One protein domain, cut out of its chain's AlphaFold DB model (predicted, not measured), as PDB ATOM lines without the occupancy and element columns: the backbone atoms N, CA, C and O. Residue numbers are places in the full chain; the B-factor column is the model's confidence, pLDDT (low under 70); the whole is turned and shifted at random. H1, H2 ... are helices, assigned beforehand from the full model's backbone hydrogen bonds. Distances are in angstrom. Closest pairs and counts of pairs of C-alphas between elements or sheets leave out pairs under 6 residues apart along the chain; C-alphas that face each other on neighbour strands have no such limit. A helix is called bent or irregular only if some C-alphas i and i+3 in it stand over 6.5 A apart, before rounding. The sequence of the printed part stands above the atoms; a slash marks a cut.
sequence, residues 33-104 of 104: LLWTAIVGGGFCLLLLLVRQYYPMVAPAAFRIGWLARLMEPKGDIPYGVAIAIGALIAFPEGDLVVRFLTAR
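Overview. This is residues 33 to 104 of the 104 residues of an uncharacterized protein of Caulobacterales bacterium RIFCSPHIGHO2_12_FULL_68_13 (UniProt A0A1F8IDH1). One long helix, H1, has H4 packed at a steep tilt on its first part, residues 33 to 43, while the chain turns back after H1's last residue, Met 56, into a small corner made by the short helices H2 and H3. The chain folds back from H3 to H4, and residues 91 to 104, with H5, stick out as a tail that adds to the length. The 72 printed residues include five named helices, H1 to H5 in chain order, and no named strand: all helix. The whole is only just extended, close to loose, with a radius of gyration of the C-alphas of 17.0 A and spans of 53 by 21 by 18 A.

Arrangement. H1, residues 33 to 56, has a kink of 25 degrees near residue 50 and is irregular, but only just: C-alphas 52 and 55 are 6.9 A apart. With residues 33 to 43 alone it touches H4, residues 79 to 89; the closest C-alphas, of Thr 36 and Gly 86, are 4.2 A apart. Their lines stand at a steep tilt of 47 degrees, opposite ways. H2, residues 59 to 63, and H1 meet only through their link. H2 and H3, residues 65 to 70, only just touch, only at the corner, with 3 pairs of C-alphas within 8 A; the closest, of Phe 62 and Ala 68, are 4.7 A apart. H3 is apart from H1 and H4. H5, residues 95 to 102, touches no helix. Each O i to N i+4 pair is within hydrogen-bond range in H3, H4 and H5, against 18 of 20 in H1 and 0 of 1 in H2, where 1 of 2 O i to N i+3 pairs is.

Along the chain. H1 runs 35.1 A from C-alpha 33 at (34.382, -31.629, -13.573) to C-alpha 56 at (68.291, -22.445, -13.384). H4 measures 15.5 A, H5 10.5 A, H3 8.8 A and H2 8.3 A. H5 ends with C-alpha 102 at (25.752, -48.589, -28.614).

Size, cuts and confidence. The C-alphas of Met 56 and Arg 104, the two farthest apart, are 54.7 A apart. The printed part has no cut and no long link. Mean pLDDT of the printed part is 75.9; 18 residues are under 70, among them 54 to 63 and 73 to 76.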
ATOM      1  N   LEU A  33      33.878 -32.754 -14.365       85.31
ATOM      2  CA  LEU A  33      34.382 -31.629 -13.573       85.31
ATOM      3  C   LEU A  33      35.441 -32.073 -12.559       85.31
ATOM      4  O   LEU A  33      36.439 -31.379 -12.374       85.31
ATOM      5  N   LEU A  34      35.263 -33.242 -11.945       88.00
ATOM      6  CA  LEU A  34      36.227 -33.789 -10.996       88.00
ATOM      7  C   LEU A  34      37.563 -34.113 -11.676       88.00
ATOM      8  O   LEU A  34      38.613 -33.651 -11.228       88.00
ATOM      9  N   TRP A  35      37.537 -34.854 -12.785       86.06
ATOM     10  CA  TRP A  35      38.753 -35.232 -13.507       86.06
ATOM     11  C   TRP A  35      39.452 -34.028 -14.132       86.06
ATOM     12  O   TRP A  35      40.676 -33.920 -14.051       86.06
ATOM     13  N   THR A  36      38.698 -33.084 -14.696       87.06
ATOM     14  CA  THR A  36      39.275 -31.836 -15.220       87.06
ATOM     15  C   THR A  36      39.909 -30.989 -14.116       87.06
ATOM     16  O   THR A  36      40.984 -30.431 -14.337       87.06
ATOM     17  N   ALA A  37      39.326 -30.946 -12.913       86.44
ATOM     18  CA  ALA A  37      39.915 -30.262 -11.762       86.44
ATOM     19  C   ALA A  37      41.188 -30.955 -11.249       86.44
ATOM     20  O   ALA A  37      42.179 -30.275 -10.988       86.44
ATOM     21  N   ILE A  38      41.197 -32.288 -11.142       88.38
ATOM     22  CA  ILE A  38      42.371 -33.057 -10.691       88.38
ATOM     23  C   ILE A  38      43.528 -32.900 -11.682       88.38
ATOM     24  O   ILE A  38      44.641 -32.546 -11.290       88.38
ATOM     25  N   VAL A  39      43.263 -33.112 -12.973       87.50
ATOM     26  CA  VAL A  39      44.285 -32.992 -14.020       87.50
ATOM     27  C   VAL A  39      44.747 -31.543 -14.158       87.50
ATOM     28  O   VAL A  39      45.946 -31.290 -14.247       87.50
ATOM     29  N   GLY A  40      43.824 -30.579 -14.120       85.62
ATOM     30  CA  GLY A  40      44.149 -29.153 -14.178       85.62
ATOM     31  C   GLY A  40      44.955 -28.677 -12.973       85.62
ATOM     32  O   GLY A  40      45.919 -27.930 -13.139       85.62
ATOM     33  N   GLY A  41      44.616 -29.151 -11.774       85.25
ATOM     34  CA  GLY A  41      45.351 -28.869 -10.544       85.25
ATOM     35  C   GLY A  41      46.763 -29.448 -10.575       85.25
ATOM     36  O   GLY A  41      47.726 -28.725 -10.315       85.25
ATOM     37  N   GLY A  42      46.903 -30.716 -10.974       87.31
ATOM     38  CA  GLY A  42      48.208 -31.360 -11.143       87.31
ATOM     39  C   GLY A  42      49.070 -30.667 -12.200       87.31
ATOM     40  O   GLY A  42      50.247 -30.396 -11.967       87.31
ATOM     41  N   PHE A  43      48.473 -30.300 -13.333       84.94
ATOM     42  CA  PHE A  43      49.154 -29.572 -14.399       84.94
ATOM     43  C   PHE A  43      49.595 -28.168 -13.959       84.94
ATOM     44  O   PHE A  43      50.709 -27.748 -14.269       84.94
ATOM     45  N   CYS A  44      48.766 -27.463 -13.185       84.75
ATOM     46  CA  CYS A  44      49.118 -26.174 -12.591       84.75
ATOM     47  C   CYS A  44      50.309 -26.304 -11.627       84.75
ATOM     48  O   CYS A  44      51.263 -25.528 -11.721       84.75
ATOM     49  N   LEU A  45      50.299 -27.318 -10.754       85.38
ATOM     50  CA  LEU A  45      51.408 -27.589  -9.836       85.38
ATOM     51  C   LEU A  45      52.706 -27.888 -10.596       85.38
ATOM     52  O   LEU A  45      53.756 -27.333 -10.277       85.38
ATOM     53  N   LEU A  46      52.625 -28.725 -11.633       84.81
ATOM     54  CA  LEU A  46      53.761 -29.061 -12.488       84.81
ATOM     55  C   LEU A  46      54.305 -27.811 -13.188       84.81
ATOM     56  O   LEU A  46      55.513 -27.586 -13.175       84.81
ATOM     57  N   LEU A  47      53.435 -26.960 -13.739       82.19
ATOM     58  CA  LEU A  47      53.835 -25.691 -14.353       82.19
ATOM     59  C   LEU A  47      54.513 -24.747 -13.362       82.19
ATOM     60  O   LEU A  47      55.490 -24.100 -13.730       82.19
ATOM     61  N   LEU A  48      54.027 -24.662 -12.122       83.00
ATOM     62  CA  LEU A  48      54.662 -23.859 -11.075       83.00
ATOM     63  C   LEU A  48      56.059 -24.386 -10.736       83.00
ATOM     64  O   LEU A  48      57.003 -23.599 -10.689       83.00
ATOM     65  N   LEU A  49      56.211 -25.705 -10.583       83.88
ATOM     66  CA  LEU A  49      57.514 -26.337 -10.357       83.88
ATOM     67  C   LEU A  49      58.464 -26.055 -11.528       83.88
ATOM     68  O   LEU A  49      59.588 -25.605 -11.320       83.88
ATOM     69  N   VAL A  50      58.010 -26.234 -12.768       81.12
ATOM     70  CA  VAL A  50      58.824 -25.929 -13.951       81.12
ATOM     71  C   VAL A  50      59.186 -24.441 -13.984       81.12
ATOM     72  O   VAL A  50      60.358 -24.109 -14.108       81.12
ATOM     73  N   ARG A  51      58.244 -23.516 -13.781       79.50
ATOM     74  CA  ARG A  51      58.549 -22.072 -13.745       79.50
ATOM     75  C   ARG A  51      59.549 -21.700 -12.643       79.50
ATOM     76  O   ARG A  51      60.335 -20.781 -12.846       79.50
ATOM     77  N   GLN A  52      59.545 -22.409 -11.515       78.75
ATOM     78  CA  GLN A  52      60.457 -22.158 -10.399       78.75
ATOM     79  C   GLN A  52      61.862 -22.743 -10.626       78.75
ATOM     80  O   GLN A  52      62.851 -22.073 -10.339       78.75
ATOM     81  N   TYR A  53      61.967 -23.975 -11.133       71.69
ATOM     82  CA  TYR A  53      63.243 -24.697 -11.229       71.69
ATOM     83  C   TYR A  53      63.926 -24.570 -12.598       71.69
ATOM     84  O   TYR A  53      65.151 -24.564 -12.689       71.69
ATOM     85  N   TYR A  54      63.164 -24.434 -13.681       68.19
ATOM     86  CA  TYR A  54      63.687 -24.450 -15.050       68.19
ATOM     87  C   TYR A  54      64.538 -23.224 -15.459       68.19
ATOM     88  O   TYR A  54      65.469 -23.417 -16.247       68.19
ATOM     89  N   PRO A  55      64.340 -21.999 -14.911       65.12
ATOM     90  CA  PRO A  55      65.241 -20.868 -15.164       65.12
ATOM     91  C   PRO A  55      66.700 -21.136 -14.761       65.12
ATOM     92  O   PRO A  55      67.602 -20.526 -15.327       65.12
ATOM     93  N   MET A  56      66.942 -22.058 -13.818       60.66
ATOM     94  CA  MET A  56      68.291 -22.445 -13.384       60.66
ATOM     95  C   MET A  56      68.943 -23.519 -14.270       60.66
ATOM     96  O   MET A  56      70.163 -23.647 -14.250       60.66
ATOM     97  N   VAL A  57      68.162 -24.295 -15.032       60.19
ATOM     98  CA  VAL A  57      68.644 -25.538 -15.671       60.19
ATOM     99  C   VAL A  57      68.809 -25.404 -17.189       60.19
ATOM    100  O   VAL A  57      69.690 -26.043 -17.759       60.19
ATOM    101  N   ALA A  58      68.008 -24.576 -17.870       59.94
ATOM    102  CA  ALA A  58      68.042 -24.504 -19.335       59.94
ATOM    103  C   ALA A  58      67.711 -23.103 -19.903       59.94
ATOM    104  O   ALA A  58      66.608 -22.880 -20.409       59.94
ATOM    105  N   PRO A  59      68.681 -22.166 -19.939       60.66
ATOM    106  CA  PRO A  59      68.491 -20.851 -20.563       60.66
ATOM    107  C   PRO A  59      68.215 -20.919 -22.079       60.66
ATOM    108  O   PRO A  59      67.696 -19.974 -22.667       60.66
ATOM    109  N   ALA A  60      68.520 -22.045 -22.736       57.84
ATOM    110  CA  ALA A  60      68.285 -22.240 -24.169       57.84
ATOM    111  C   ALA A  60      66.801 -22.433 -24.542       57.84
ATOM    112  O   ALA A  60      66.433 -22.164 -25.688       57.84
ATOM    113  N   ALA A  61      65.940 -22.848 -23.605       57.12
ATOM    114  CA  ALA A  61      64.507 -23.049 -23.857       57.12
ATOM    115  C   ALA A  61      63.768 -21.744 -24.209       57.12
ATOM    116  O   ALA A  61      62.776 -21.768 -24.938       57.12
ATOM    117  N   PHE A  62      64.317 -20.593 -23.804       59.91
ATOM    118  CA  PHE A  62      63.814 -19.268 -24.173       59.91
ATOM    119  C   PHE A  62      63.958 -18.935 -25.669       59.91
ATOM    120  O   PHE A  62      63.397 -17.944 -26.128       59.91
ATOM    121  N   ARG A  63      64.671 -19.755 -26.458       60.44
ATOM    122  CA  ARG A  63      64.778 -19.568 -27.918       60.44
ATOM    123  C   ARG A  63      63.506 -19.965 -28.671       60.44
ATOM    124  O   ARG A  63      63.313 -19.527 -29.802       60.44
ATOM    125  N   ILE A  64      62.638 -20.779 -28.068       71.44
ATOM    126  CA  ILE A  64      61.378 -21.214 -28.677       71.44
ATOM    127  C   ILE A  64      60.263 -20.283 -28.186       71.44
ATOM    128  O   ILE A  64      59.850 -20.354 -27.032       71.44
ATOM    129  N   GLY A  65      59.757 -19.411 -29.063       69.44
ATOM    130  CA  GLY A  65      58.868 -18.308 -28.673       69.44
ATOM    131  C   GLY A  65      57.577 -18.713 -27.943       69.44
ATOM    132  O   GLY A  65      57.137 -17.993 -27.053       69.44
ATOM    133  N   TRP A  66      56.980 -19.870 -28.258       73.06
ATOM    134  CA  TRP A  66      55.787 -20.352 -27.542       73.06
ATOM    135  C   TRP A  66      56.121 -20.909 -26.150       73.06
ATOM    136  O   TRP A  66      55.336 -20.743 -25.219       73.06
ATOM    137  N   LEU A  67      57.300 -21.519 -25.991       70.50
ATOM    138  CA  LEU A  67      57.767 -22.072 -24.721       70.50
ATOM    139  C   LEU A  67      58.228 -20.956 -23.779       70.50
ATOM    140  O   LEU A  67      57.908 -20.985 -22.595       70.50
ATOM    141  N   ALA A  68      58.881 -19.924 -24.322       69.81
ATOM    142  CA  ALA A  68      59.224 -18.708 -23.590       69.81
ATOM    143  C   ALA A  68      57.974 -18.027 -22.999       69.81
ATOM    144  O   ALA A  68      57.974 -17.681 -21.822       69.81
ATOM    145  N   ARG A  69      56.883 -17.925 -23.779       69.88
ATOM    146  CA  ARG A  69      55.583 -17.411 -23.301       69.88
ATOM    147  C   ARG A  69      54.956 -18.297 -22.221       69.88
ATOM    148  O   ARG A  69      54.368 -17.793 -21.273       69.88
ATOM    149  N   LEU A  70      55.093 -19.619 -22.335       71.19
ATOM    150  CA  LEU A  70      54.570 -20.557 -21.335       71.19
ATOM    151  C   LEU A  70      55.332 -20.469 -20.001       71.19
ATOM    152  O   LEU A  70      54.746 -20.630 -18.926       71.19
ATOM    153  N   MET A  71      56.632 -20.184 -20.063       71.12
ATOM    154  CA  MET A  71      57.503 -19.996 -18.902       71.12
ATOM    155  C   MET A  71      57.402 -18.599 -18.273       71.12
ATOM    156  O   MET A  71      57.971 -18.376 -17.205       71.12
ATOM    157  N   GLU A  72      56.678 -17.671 -18.900       70.62
ATOM    158  CA  GLU A  72      56.559 -16.297 -18.427       70.62
ATOM    159  C   GLU A  72      55.820 -16.242 -17.073       70.62
ATOM    160  O   GLU A  72      54.778 -16.893 -16.896       70.62
ATOM    161  N   PRO A  73      56.333 -15.494 -16.078       64.38
ATOM    162  CA  PRO A  73      55.668 -15.358 -14.790       64.38
ATOM    163  C   PRO A  73      54.273 -14.757 -14.987       64.38
ATOM    164  O   PRO A  73      54.135 -13.699 -15.590       64.38
ATOM    165  N   LYS A  74      53.237 -15.419 -14.454       64.31
ATOM    166  CA  LYS A  74      51.815 -15.053 -14.644       64.31
ATOM    167  C   LYS A  74      51.300 -15.167 -16.092       64.31
ATOM    168  O   LYS A  74      50.214 -14.671 -16.368       64.31
ATOM    169  N   GLY A  75      52.032 -15.834 -16.986       66.31
ATOM    170  CA  GLY A  75      51.550 -16.146 -18.333       66.31
ATOM    171  C   GLY A  75      50.393 -17.148 -18.319       66.31
ATOM    172  O   GLY A  75      50.244 -17.913 -17.354       66.31
ATOM    173  N   ASP A  76      49.614 -17.157 -19.401       66.19
ATOM    174  CA  ASP A  76      48.421 -17.992 -19.562       66.19
ATOM    175  C   ASP A  76      48.719 -19.485 -19.355       66.19
ATOM    176  O   ASP A  76      49.740 -20.019 -19.801       66.19
ATOM    177  N   ILE A  77      47.803 -20.172 -18.672       71.25
ATOM    178  CA  ILE A  77      47.870 -21.615 -18.437       71.25
ATOM    179  C   ILE A  77      46.995 -22.298 -19.500       71.25
ATOM    180  O   ILE A  77      45.839 -21.906 -19.663       71.25
ATOM    181  N   PRO A  78      47.491 -23.315 -20.231       76.25
ATOM    182  CA  PRO A  78      46.707 -24.007 -21.251       76.25
ATOM    183  C   PRO A  78      45.686 -24.968 -20.616       76.25
ATOM    184  O   PRO A  78      45.847 -26.190 -20.633       76.25
ATOM    185  N   TYR A  79      44.612 -24.402 -20.060       76.12
ATOM    186  CA  TYR A  79      43.528 -25.143 -19.407       76.12
ATOM    187  C   TYR A  79      42.815 -26.111 -20.356       76.12
ATOM    188  O   TYR A  79      42.379 -27.176 -19.921       76.12
ATOM    189  N   GLY A  80      42.760 -25.806 -21.656       78.69
ATOM    190  CA  GLY A  80      42.183 -26.682 -22.674       78.69
ATOM    191  C   GLY A  80      42.790 -28.087 -22.704       78.69
ATOM    192  O   GLY A  80      42.072 -29.048 -22.966       78.69
ATOM    193  N   VAL A  81      44.074 -28.237 -22.360       80.44
ATOM    194  CA  VAL A  81      44.723 -29.556 -22.260       80.44
ATOM    195  C   VAL A  81      44.160 -30.344 -21.079       80.44
ATOM    196  O   VAL A  81      43.822 -31.517 -21.222       80.44
ATOM    197  N   ALA A  82      43.989 -29.694 -19.927       85.75
ATOM    198  CA  ALA A  82      43.384 -30.320 -18.756       85.75
ATOM    199  C   ALA A  82      41.915 -30.697 -19.001       85.75
ATOM    200  O   ALA A  82      41.486 -31.781 -18.605       85.75
ATOM    201  N   ILE A  83      41.168 -29.839 -19.704       83.62
ATOM    202  CA  ILE A  83      39.779 -30.106 -20.096       83.62
ATOM    203  C   ILE A  83      39.708 -31.317 -21.031       83.62
ATOM    204  O   ILE A  83      38.890 -32.208 -20.810       83.62
ATOM    205  N   ALA A  84      40.583 -31.387 -22.037       84.81
ATOM    206  CA  ALA A  84      40.622 -32.499 -22.981       84.81
ATOM    207  C   ALA A  84      40.960 -33.831 -22.295       84.81
ATOM    208  O   ALA A  84      40.275 -34.826 -22.519       84.81
ATOM    209  N   ILE A  85      41.974 -33.853 -21.425       84.44
ATOM    210  CA  ILE A  85      42.359 -35.069 -20.696       84.44
ATOM    211  C   ILE A  85      41.243 -35.497 -19.737       84.44
ATOM    212  O   ILE A  85      40.875 -36.668 -19.721       84.44
ATOM    213  N   GLY A  86      40.664 -34.565 -18.974       83.81
ATOM    214  CA  GLY A  86      39.555 -34.891 -18.076       83.81
ATOM    215  C   GLY A  86      38.323 -35.403 -18.829       83.81
ATOM    216  O   GLY A  86      37.679 -36.341 -18.367       83.81
ATOM    217  N   ALA A  87      38.042 -34.869 -20.022       84.31
ATOM    218  CA  ALA A  87      36.979 -35.371 -20.887       84.31
ATOM    219  C   ALA A  87      37.269 -36.772 -21.450       84.31
ATOM    220  O   ALA A  87      36.349 -37.574 -21.565       84.31
ATOM    221  N   LEU A  88      38.527 -37.097 -21.768       84.81
ATOM    222  CA  LEU A  88      38.914 -38.447 -22.192       84.81
ATOM    223  C   LEU A  88      38.794 -39.466 -21.053       84.81
ATOM    224  O   LEU A  88      38.342 -40.583 -21.286       84.81
ATOM    225  N   ILE A  89      39.162 -39.088 -19.826       84.12
ATOM    226  CA  ILE A  89      39.059 -39.976 -18.657       84.12
ATOM    227  C   ILE A  89      37.597 -40.193 -18.258       84.12
ATOM    228  O   ILE A  89      37.214 -41.315 -17.949       84.12
ATOM    229  N   ALA A  90      36.771 -39.143 -18.298       82.88
ATOM    230  CA  ALA A  90      35.345 -39.232 -17.987       82.88
ATOM    231  C   ALA A  90      34.502 -39.826 -19.136       82.88
ATOM    232  O   ALA A  90      33.311 -40.064 -18.965       82.88
ATOM    233  N   PHE A  91      35.106 -40.082 -20.304       79.25
ATOM    234  CA  PHE A  91      34.430 -40.574 -21.507       79.25
ATOM    235  C   PHE A  91      33.514 -41.798 -21.293       79.25
ATOM    236  O   PHE A  91      32.392 -41.766 -21.800       79.25
ATOM    237  N   PRO A  92      33.911 -42.855 -20.549       76.31
ATOM    238  CA  PRO A  92      33.044 -44.011 -20.310       76.31
ATOM    239  C   PRO A  92      31.818 -43.713 -19.431       76.31
ATOM    240  O   PRO A  92      30.881 -44.505 -19.434       76.31
ATOM    241  N   GLU A  93      31.792 -42.595 -18.703       75.12
ATOM    242  CA  GLU A  93      30.653 -42.196 -17.860       75.12
ATOM    243  C   GLU A  93      29.656 -41.275 -18.590       75.12
ATOM    244  O   GLU A  93      28.608 -40.915 -18.045       75.12
ATOM    245  N   GLY A  94      29.959 -40.899 -19.836       75.69
ATOM    246  CA  GLY A  94      29.099 -40.057 -20.657       75.69
ATOM    247  C   GLY A  94      27.888 -40.816 -21.200       75.69
ATOM    248  O   GLY A  94      28.021 -41.612 -22.128       75.69
ATOM    249  N   ASP A  95      26.689 -40.528 -20.689       74.31
ATOM    250  CA  ASP A  95      25.447 -41.215 -21.088       74.31
ATOM    251  C   ASP A  95      25.144 -41.034 -22.585       74.31
ATOM    252  O   ASP A  95      24.837 -41.999 -23.285       74.31
ATOM    253  N   LEU A  96      25.311 -39.819 -23.118       73.75
ATOM    254  CA  LEU A  96      25.029 -39.541 -24.531       73.75
ATOM    255  C   LEU A  96      26.081 -40.161 -25.467       73.75
ATOM    256  O   LEU A  96      25.731 -40.698 -26.518       73.75
ATOM    257  N   VAL A  97      27.354 -40.143 -25.063       74.56
ATOM    258  CA  VAL A  97      28.462 -40.815 -25.764       74.56
ATOM    259  C   VAL A  97      28.224 -42.317 -25.850       74.56
ATOM    260  O   VAL A  97      28.286 -42.895 -26.936       74.56
ATOM    261  N   VAL A  98      27.931 -42.954 -24.716       75.62
ATOM    262  CA  VAL A  98      27.728 -44.403 -24.643       75.62
ATOM    263  C   VAL A  98      26.505 -44.812 -25.460       75.62
ATOM    264  O   VAL A  98      26.573 -45.788 -26.210       75.62
ATOM    265  N   ARG A  99      25.413 -44.038 -25.407       76.75
ATOM    266  CA  ARG A  99      24.226 -44.269 -26.248       76.75
ATOM    267  C   ARG A  99      24.528 -44.134 -27.735       76.75
ATOM    268  O   ARG A  99      24.068 -44.955 -28.516       76.75
ATOM    269  N   PHE A 100      25.323 -43.146 -28.142       79.00
ATOM    270  CA  PHE A 100      25.713 -42.988 -29.545       79.00
ATOM    271  C   PHE A 100      26.567 -44.161 -30.053       79.00
ATOM    272  O   PHE A 100      26.428 -44.577 -31.202       79.00
ATOM    273  N   LEU A 101      27.444 -44.704 -29.204       78.75
ATOM    274  CA  LEU A 101      28.303 -45.839 -29.554       78.75
ATOM    275  C   LEU A 101      27.553 -47.178 -29.581       78.75
ATOM    276  O   LEU A 101      27.885 -48.032 -30.396       78.75
ATOM    277  N   THR A 102      26.556 -47.356 -28.712       78.25
ATOM    278  CA  THR A 102      25.752 -48.589 -28.614       78.25
ATOM    279  C   THR A 102      24.532 -48.607 -29.536       78.25
ATOM    280  O   THR A 102      23.998 -49.677 -29.798       78.25
ATOM    281  N   ALA A 103      24.104 -47.459 -30.067       74.12
ATOM    282  CA  ALA A 103      23.020 -47.355 -31.049       74.12
ATOM    283  C   ALA A 103      23.440 -47.702 -32.498       74.12
ATOM    284  O   ALA A 103      22.712 -47.363 -33.433       74.12
ATOM    285  N   ARG A 104      24.605 -48.338 -32.694       53.47
ATOM    286  CA  ARG A 104      25.046 -48.890 -33.983       53.47
ATOM    287  C   ARG A 104      24.787 -50.382 -34.084       53.47
ATOM    288  O   ARG A 104      25.096 -51.089 -33.103       53.47
TER     289      ARG A 104